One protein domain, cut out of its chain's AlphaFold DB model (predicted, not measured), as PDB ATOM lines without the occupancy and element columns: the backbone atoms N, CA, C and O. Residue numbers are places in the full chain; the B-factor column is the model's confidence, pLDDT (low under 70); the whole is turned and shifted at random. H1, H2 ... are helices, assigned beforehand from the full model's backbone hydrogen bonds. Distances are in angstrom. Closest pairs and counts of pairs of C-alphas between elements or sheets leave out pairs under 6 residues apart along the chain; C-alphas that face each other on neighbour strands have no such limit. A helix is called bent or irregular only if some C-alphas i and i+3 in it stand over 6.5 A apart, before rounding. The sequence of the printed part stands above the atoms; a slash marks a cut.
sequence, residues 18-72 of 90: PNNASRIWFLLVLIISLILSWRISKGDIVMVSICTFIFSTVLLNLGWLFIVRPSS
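What this domain is: This is residues 18 to 72 of the 90 residues of an uncharacterized protein of Euryarchaeota archaeon (UniProt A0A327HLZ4). Two long helices, H1 and H2, make a helical hairpin: the printed part runs out along H1, turns at residues 41 to 44 and folds back along H2, which crosses H1 at a slant. Their length makes the long axis of a rod, and residues 68 to 72 follow H2 as a short tail at the end away from the turn. The printed part has 55 residues, with two named helices in the order H1, H2 and no named strand; the class is all helix. The whole is loose, with a radius of gyration of the C-alphas of 12.8 A, and the C-alphas span 43 by 16 by 13 A.

How they stand to each other: H1, residues 19 to 40, and H2, residues 45 to 67, form a helical hairpin. They touch, with 24 pairs of C-alphas within 8 A. Their closest C-alphas are those of Ser 33 and Thr 52, 5.0 A apart. The centres are 7.3 A apart. The lines of the two helices stand at a steep tilt of 40 degrees, and they run opposite ways. Every O i to N i+4 pair is within hydrogen-bond range in H1, and 17 of 19 are in H2.

Where its parts are: H1 begins at C-alpha 19, at (137.160, 145.143, 135.732), and measures 31.6 A from first to last C-alpha. It ends at C-alpha 40, at (123.707, 119.007, 124.021). H2 measures 31.5 A from first to last C-alpha and ends at C-alpha 67, at (136.752, 143.693, 124.169). H2 has a kink of 36 degrees near residue 61. It is neither bent nor irregular, but only just: C-alphas 61 and 64 are 6.2 A apart.

The domain as a whole: The two C-alphas farthest apart are those of Asp 44 and Ser 72, at 43.3 A. The C-alphas of Pro 18 and Ser 72, the first and last printed residues, are 12.9 A apart. The link from H1 to H2 is tight, with 4 residues. The printed part has no cut. Its mean pLDDT is 80.6, and residues 18 to 21 and 64 to 72 are under 70.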
ATOM      1  N   PRO A  18     139.750 147.120 133.166       55.12
ATOM      2  CA  PRO A  18     138.482 146.798 132.517       55.12
ATOM      3  C   PRO A  18     137.660 145.849 133.409       55.12
ATOM      4  O   PRO A  18     137.039 144.899 132.937       55.12
ATOM      5  N   ASN A  19     137.687 146.061 134.728       58.75
ATOM      6  CA  ASN A  19     137.160 145.143 135.732       58.75
ATOM      7  C   ASN A  19     135.656 144.907 135.524       58.75
ATOM      8  O   ASN A  19     135.200 143.769 135.562       58.75
ATOM      9  N   ASN A  20     134.888 145.949 135.195       63.16
ATOM     10  CA  ASN A  20     133.460 145.786 134.912       63.16
ATOM     11  C   ASN A  20     133.176 145.183 133.526       63.16
ATOM     12  O   ASN A  20     132.263 144.370 133.405       63.16
ATOM     13  N   ALA A  21     133.972 145.504 132.501       69.88
ATOM     14  CA  ALA A  21     133.806 144.928 131.162       69.88
ATOM     15  C   ALA A  21     134.070 143.411 131.160       69.88
ATOM     16  O   ALA A  21     133.287 142.646 130.600       69.88
ATOM     17  N   SER A  22     135.117 142.970 131.862       76.00
ATOM     18  CA  SER A  22     135.441 141.549 132.024       76.00
ATOM     19  C   SER A  22     134.356 140.791 132.799       76.00
ATOM     20  O   SER A  22     133.953 139.702 132.397       76.00
ATOM     21  N   ARG A  23     133.790 141.394 133.857       81.19
ATOM     22  CA  ARG A  23     132.674 140.804 134.622       81.19
ATOM     23  C   ARG A  23     131.424 140.598 133.770       81.19
ATOM     24  O   ARG A  23     130.817 139.532 133.827       81.19
ATOM     25  N   ILE A  24     131.044 141.604 132.980       81.75
ATOM     26  CA  ILE A  24     129.880 141.529 132.085       81.75
ATOM     27  C   ILE A  24     130.107 140.458 131.016       81.75
ATOM     28  O   ILE A  24     129.218 139.647 130.761       81.75
ATOM     29  N   TRP A  25     131.312 140.415 130.441       82.69
ATOM     30  CA  TRP A  25     131.685 139.391 129.474       82.69
ATOM     31  C   TRP A  25     131.613 137.981 130.070       82.69
ATOM     32  O   TRP A  25     130.978 137.103 129.494       82.69
ATOM     33  N   PHE A  26     132.189 137.773 131.254       85.50
ATOM     34  CA  PHE A  26     132.147 136.493 131.958       85.50
ATOM     35  C   PHE A  26     130.708 136.009 132.194       85.50
ATOM     36  O   PHE A  26     130.391 134.849 131.934       85.50
ATOM     37  N   LEU A  27     129.817 136.905 132.630       87.75
ATOM     38  CA  LEU A  27     128.414 136.575 132.895       87.75
ATOM     39  C   LEU A  27     127.679 136.174 131.604       87.75
ATOM     40  O   LEU A  27     126.966 135.171 131.577       87.75
ATOM     41  N   LEU A  28     127.912 136.906 130.513       88.75
ATOM     42  CA  LEU A  28     127.353 136.597 129.196       88.75
ATOM     43  C   LEU A  28     127.844 135.236 128.677       88.75
ATOM     44  O   LEU A  28     127.041 134.424 128.213       88.75
ATOM     45  N   VAL A  29     129.139 134.949 128.820       91.06
ATOM     46  CA  VAL A  29     129.731 133.661 128.438       91.06
ATOM     47  C   VAL A  29     129.142 132.504 129.243       91.06
ATOM     48  O   VAL A  29     128.835 131.464 128.654       91.06
ATOM     49  N   LEU A  30     128.934 132.667 130.553       90.31
ATOM     50  CA  LEU A  30     128.309 131.628 131.374       90.31
ATOM     51  C   LEU A  30     126.885 131.308 130.918       90.31
ATOM     52  O   LEU A  30     126.549 130.134 130.779       90.31
ATOM     53  N   ILE A  31     126.067 132.327 130.639       91.12
ATOM     54  CA  ILE A  31     124.682 132.127 130.188       91.12
ATOM     55  C   ILE A  31     124.655 131.368 128.856       91.12
ATOM     56  O   ILE A  31     123.938 130.375 128.726       91.12
ATOM     57  N   ILE A  32     125.465 131.791 127.880       90.88
ATOM     58  CA  ILE A  32     125.528 131.138 126.563       90.88
ATOM     59  C   ILE A  32     126.000 129.688 126.699       90.88
ATOM     60  O   ILE A  32     125.391 128.783 126.126       90.88
ATOM     61  N   SER A  33     127.056 129.459 127.482       90.94
ATOM     62  CA  SER A  33     127.639 128.128 127.675       90.94
ATOM     63  C   SER A  33     126.661 127.170 128.355       90.94
ATOM     64  O   SER A  33     126.587 126.000 127.975       90.94
ATOM     65  N   LEU A  34     125.866 127.668 129.307       89.50
ATOM     66  CA  LEU A  34     124.841 126.888 129.994       89.50
ATOM     67  C   LEU A  34     123.698 126.496 129.045       89.50
ATOM     68  O   LEU A  34     123.297 125.333 129.018       89.50
ATOM     69  N   ILE A  35     123.213 127.431 128.217       89.94
ATOM     70  CA  ILE A  35     122.153 127.166 127.227       89.94
ATOM     71  C   ILE A  35     122.621 126.138 126.186       89.94
ATOM     72  O   ILE A  35     121.882 125.203 125.866       89.94
ATOM     73  N   LEU A  36     123.849 126.281 125.672       88.62
ATOM     74  CA  LEU A  36     124.424 125.333 124.711       88.62
ATOM     75  C   LEU A  36     124.567 123.938 125.319       88.62
ATOM     76  O   LEU A  36     124.132 122.951 124.725       88.62
ATOM     77  N   SER A  37     125.133 123.863 126.523       87.31
ATOM     78  CA  SER A  37     125.364 122.589 127.204       87.31
ATOM     79  C   SER A  37     124.058 121.882 127.540       87.31
ATOM     80  O   SER A  37     123.956 120.670 127.364       87.31
ATOM     81  N   TRP A  38     123.020 122.630 127.924       86.50
ATOM     82  CA  TRP A  38     121.688 122.076 128.164       86.50
ATOM     83  C   TRP A  38     121.097 121.407 126.917       86.50
ATOM     84  O   TRP A  38     120.528 120.319 126.996       86.50
ATOM     85  N   ARG A  39     121.263 122.026 125.740       86.88
ATOM     86  CA  ARG A  39     120.781 121.467 124.464       86.88
ATOM     87  C   ARG A  39     121.540 120.204 124.057       86.88
ATOM     88  O   ARG A  39     120.947 119.320 123.445       86.88
ATOM     89  N   ILE A  40     122.822 120.117 124.399       85.56
ATOM     90  CA  ILE A  40     123.707 119.007 124.021       85.56
ATOM     91  C   ILE A  40     123.542 117.798 124.948       85.56
ATOM     92  O   ILE A  40     123.532 116.662 124.479       85.56
ATOM     93  N   SER A  41     123.357 118.029 126.247       82.44
ATOM     94  CA  SER A  41     123.463 116.982 127.269       82.44
ATOM     95  C   SER A  41     122.226 116.082 127.432       82.44
ATOM     96  O   SER A  41     122.243 115.144 128.223       82.44
ATOM     97  N   LYS A  42     121.118 116.350 126.721       82.25
ATOM     98  CA  LYS A  42     119.867 115.551 126.782       82.25
ATOM     99  C   LYS A  42     119.372 115.230 128.212       82.25
ATOM    100  O   LYS A  42     118.713 114.217 128.418       82.25
ATOM    101  N   GLY A  43     119.655 116.097 129.186       77.62
ATOM    102  CA  GLY A  43     119.202 115.958 130.575       77.62
ATOM    103  C   GLY A  43     120.216 115.378 131.568       77.62
ATOM    104  O   GLY A  43     119.898 115.314 132.752       77.62
ATOM    105  N   ASP A  44     121.431 115.009 131.150       87.06
ATOM    106  CA  ASP A  44     122.476 114.575 132.086       87.06
ATOM    107  C   ASP A  44     123.179 115.789 132.727       87.06
ATOM    108  O   ASP A  44     123.870 116.557 132.052       87.06
ATOM    109  N   ILE A  45     122.994 115.983 134.039       85.56
ATOM    110  CA  ILE A  45     123.557 117.122 134.786       85.56
ATOM    111  C   ILE A  45     125.094 117.135 134.755       85.56
ATOM    112  O   ILE A  45     125.698 118.212 134.715       85.56
ATOM    113  N   VAL A  46     125.738 115.963 134.767       88.81
ATOM    114  CA  VAL A  46     127.201 115.860 134.841       88.81
ATOM    115  C   VAL A  46     127.807 116.323 133.521       88.81
ATOM    116  O   VAL A  46     128.726 117.147 133.511       88.81
ATOM    117  N   MET A  47     127.231 115.878 132.403       89.19
ATOM    118  CA  MET A  47     127.642 116.328 131.072       89.19
ATOM    119  C   MET A  47     127.348 117.816 130.837       89.19
ATOM    120  O   MET A  47     128.184 118.503 130.250       89.19
ATOM    121  N   VAL A  48     126.236 118.361 131.363       90.06
ATOM    122  CA  VAL A  48     125.963 119.812 131.285       90.06
ATOM    123  C   VAL A  48     127.088 120.607 131.944       90.06
ATOM    124  O   VAL A  48     127.559 121.583 131.360       90.06
ATOM    125  N   SER A  49     127.532 120.196 133.135       87.75
ATOM    126  CA  SER A  49     128.589 120.897 133.869       87.75
ATOM    127  C   SER A  49     129.902 120.908 133.079       87.75
ATOM    128  O   SER A  49     130.446 121.975 132.791       87.75
ATOM    129  N   ILE A  50     130.365 119.738 132.632       91.44
ATOM    130  CA  ILE A  50     131.638 119.603 131.907       91.44
ATOM    131  C   ILE A  50     131.608 120.388 130.589       91.44
ATOM    132  O   ILE A  50     132.524 121.166 130.315       91.44
ATOM    133  N   CYS A  51     130.540 120.251 129.795       88.94
ATOM    134  CA  CYS A  51     130.390 121.020 128.560       88.94
ATOM    135  C   CYS A  51     130.370 122.530 128.827       88.94
ATOM    136  O   CYS A  51     131.001 123.282 128.083       88.94
ATOM    137  N   THR A  52     129.724 122.978 129.910       92.06
ATOM    138  CA  THR A  52     129.648 124.404 130.257       92.06
ATOM    139  C   THR A  52     131.036 124.965 130.545       92.06
ATOM    140  O   THR A  52     131.368 126.037 130.045       92.06
ATOM    141  N   PHE A  53     131.878 124.237 131.285       89.88
ATOM    142  CA  PHE A  53     133.259 124.651 131.555       89.88
ATOM    143  C   PHE A  53     134.113 124.732 130.284       89.88
ATOM    144  O   PHE A  53     134.867 125.695 130.109       89.88
ATOM    145  N   ILE A  54     133.972 123.762 129.375       91.88
ATOM    146  CA  ILE A  54     134.716 123.749 128.109       91.88
ATOM    147  C   ILE A  54     134.297 124.925 127.223       91.88
ATOM    148  O   ILE A  54     135.154 125.700 126.794       91.88
ATOM    149  N   PHE A  55     132.993 125.107 126.993       91.69
ATOM    150  CA  PHE A  55     132.490 126.235 126.204       91.69
ATOM    151  C   PHE A  55     132.887 127.571 126.826       91.69
ATOM    152  O   PHE A  55     133.383 128.444 126.116       91.69
ATOM    153  N   SER A  56     132.757 127.700 128.148       89.25
ATOM    154  CA  SER A  56     133.122 128.919 128.866       89.25
ATOM    155  C   SER A  56     134.592 129.273 128.654       89.25
ATOM    156  O   SER A  56     134.903 130.401 128.286       89.25
ATOM    157  N   THR A  57     135.499 128.300 128.772       90.12
ATOM    158  CA  THR A  57     136.944 128.510 128.575       90.12
ATOM    159  C   THR A  57     137.270 129.008 127.164       90.12
ATOM    160  O   THR A  57     138.051 129.950 127.002       90.12
ATOM    161  N   VAL A  58     136.648 128.414 126.139       89.00
ATOM    162  CA  VAL A  58     136.843 128.814 124.737       89.00
ATOM    163  C   VAL A  58     136.277 130.215 124.481       89.00
ATOM    164  O   VAL A  58     136.951 131.060 123.892       89.00
ATOM    165  N   LEU A  59     135.065 130.500 124.966       87.31
ATOM    166  CA  LEU A  59     134.408 131.799 124.795       87.31
ATOM    167  C   LEU A  59     135.101 132.924 125.586       87.31
ATOM    168  O   LEU A  59     135.160 134.057 125.111       87.31
ATOM    169  N   LEU A  60     135.647 132.637 126.769       86.56
ATOM    170  CA  LEU A  60     136.440 133.587 127.556       86.56
ATOM    171  C   LEU A  60     137.721 133.982 126.823       86.56
ATOM    172  O   LEU A  60     138.027 135.171 126.758       86.56
ATOM    173  N   ASN A  61     138.408 133.017 126.202       84.56
ATOM    174  CA  ASN A  61     139.555 133.300 125.335       84.56
ATOM    175  C   ASN A  61     139.163 134.188 124.142       84.56
ATOM    176  O   ASN A  61     139.860 135.150 123.821       84.56
ATOM    177  N   LEU A  62     138.004 133.929 123.528       83.19
ATOM    178  CA  LEU A  62     137.459 134.775 122.459       83.19
ATOM    179  C   LEU A  62     137.054 136.177 122.934       83.19
ATOM    180  O   LEU A  62     137.029 137.112 122.132       83.19
ATOM    181  N   GLY A  63     136.762 136.349 124.222       75.62
ATOM    182  CA  GLY A  63     136.366 137.628 124.805       75.62
ATOM    183  C   GLY A  63     137.360 138.743 124.609       75.62
ATOM    184  O   GLY A  63     136.970 139.883 124.358       75.62
ATOM    185  N   TRP A  64     138.647 138.410 124.631       68.75
ATOM    186  CA  TRP A  64     139.699 139.379 124.369       68.75
ATOM    187  C   TRP A  64     139.562 140.009 122.973       68.75
ATOM    188  O   TRP A  64     139.694 141.220 122.820       68.75
ATOM    189  N   LEU A  65     139.180 139.226 121.958       66.31
ATOM    190  CA  LEU A  65     138.984 139.727 120.592       66.31
ATOM    191  C   LEU A  65     137.784 140.679 120.468       66.31
ATOM    192  O   LEU A  65     137.795 141.572 119.616       66.31
ATOM    193  N   PHE A  66     136.758 140.498 121.305       64.38
ATOM    194  CA  PHE A  66     135.570 141.352 121.333       64.38
ATOM    195  C   PHE A  66     135.776 142.629 122.152       64.38
ATOM    196  O   PHE A  66     135.285 143.682 121.754       64.38
ATOM    197  N   ILE A  67     136.521 142.561 123.257       64.88
ATOM    198  CA  ILE A  67     136.752 143.693 124.169       64.88
ATOM    199  C   ILE A  67     137.785 144.681 123.602       64.88
ATOM    200  O   ILE A  67     137.675 145.884 123.832       64.88
ATOM    201  N   VAL A  68     138.747 144.209 122.799       58.81
ATOM    202  CA  VAL A  68     139.786 145.071 122.203       58.81
ATOM    203  C   VAL A  68     139.227 146.023 121.132       58.81
ATOM    204  O   VAL A  68     139.739 147.126 120.965       58.81
ATOM    205  N   ARG A  69     138.144 145.662 120.429       54.56
ATOM    206  CA  ARG A  69     137.583 146.483 119.335       54.56
ATOM    207  C   ARG A  69     136.894 147.791 119.774       54.56
ATOM    208  O   ARG A  69     137.139 148.806 119.129       54.56
ATOM    209  N   PRO A  70     136.045 147.829 120.818       52.56
ATOM    210  CA  PRO A  70     135.340 149.054 121.203       52.56
ATOM    211  C   PRO A  70     136.115 149.970 122.170       52.56
ATOM    212  O   PRO A  70     135.651 151.077 122.441       52.56
ATOM    213  N   SER A  71     137.278 149.562 122.696       49.09
ATOM    214  CA  SER A  71     138.019 150.345 123.705       49.09
ATOM    215  C   SER A  71     138.752 151.578 123.150       49.09
ATOM    216  O   SER A  71     139.249 152.388 123.925       49.09
ATOM    217  N   SER A  72     138.805 151.763 121.828       51.03
ATOM    218  CA  SER A  72     139.566 152.847 121.186       51.03
ATOM    219  C   SER A  72     138.933 154.247 121.303       51.03
ATOM    220  O   SER A  72     139.462 155.189 120.718       51.03
TER     221      SER A  72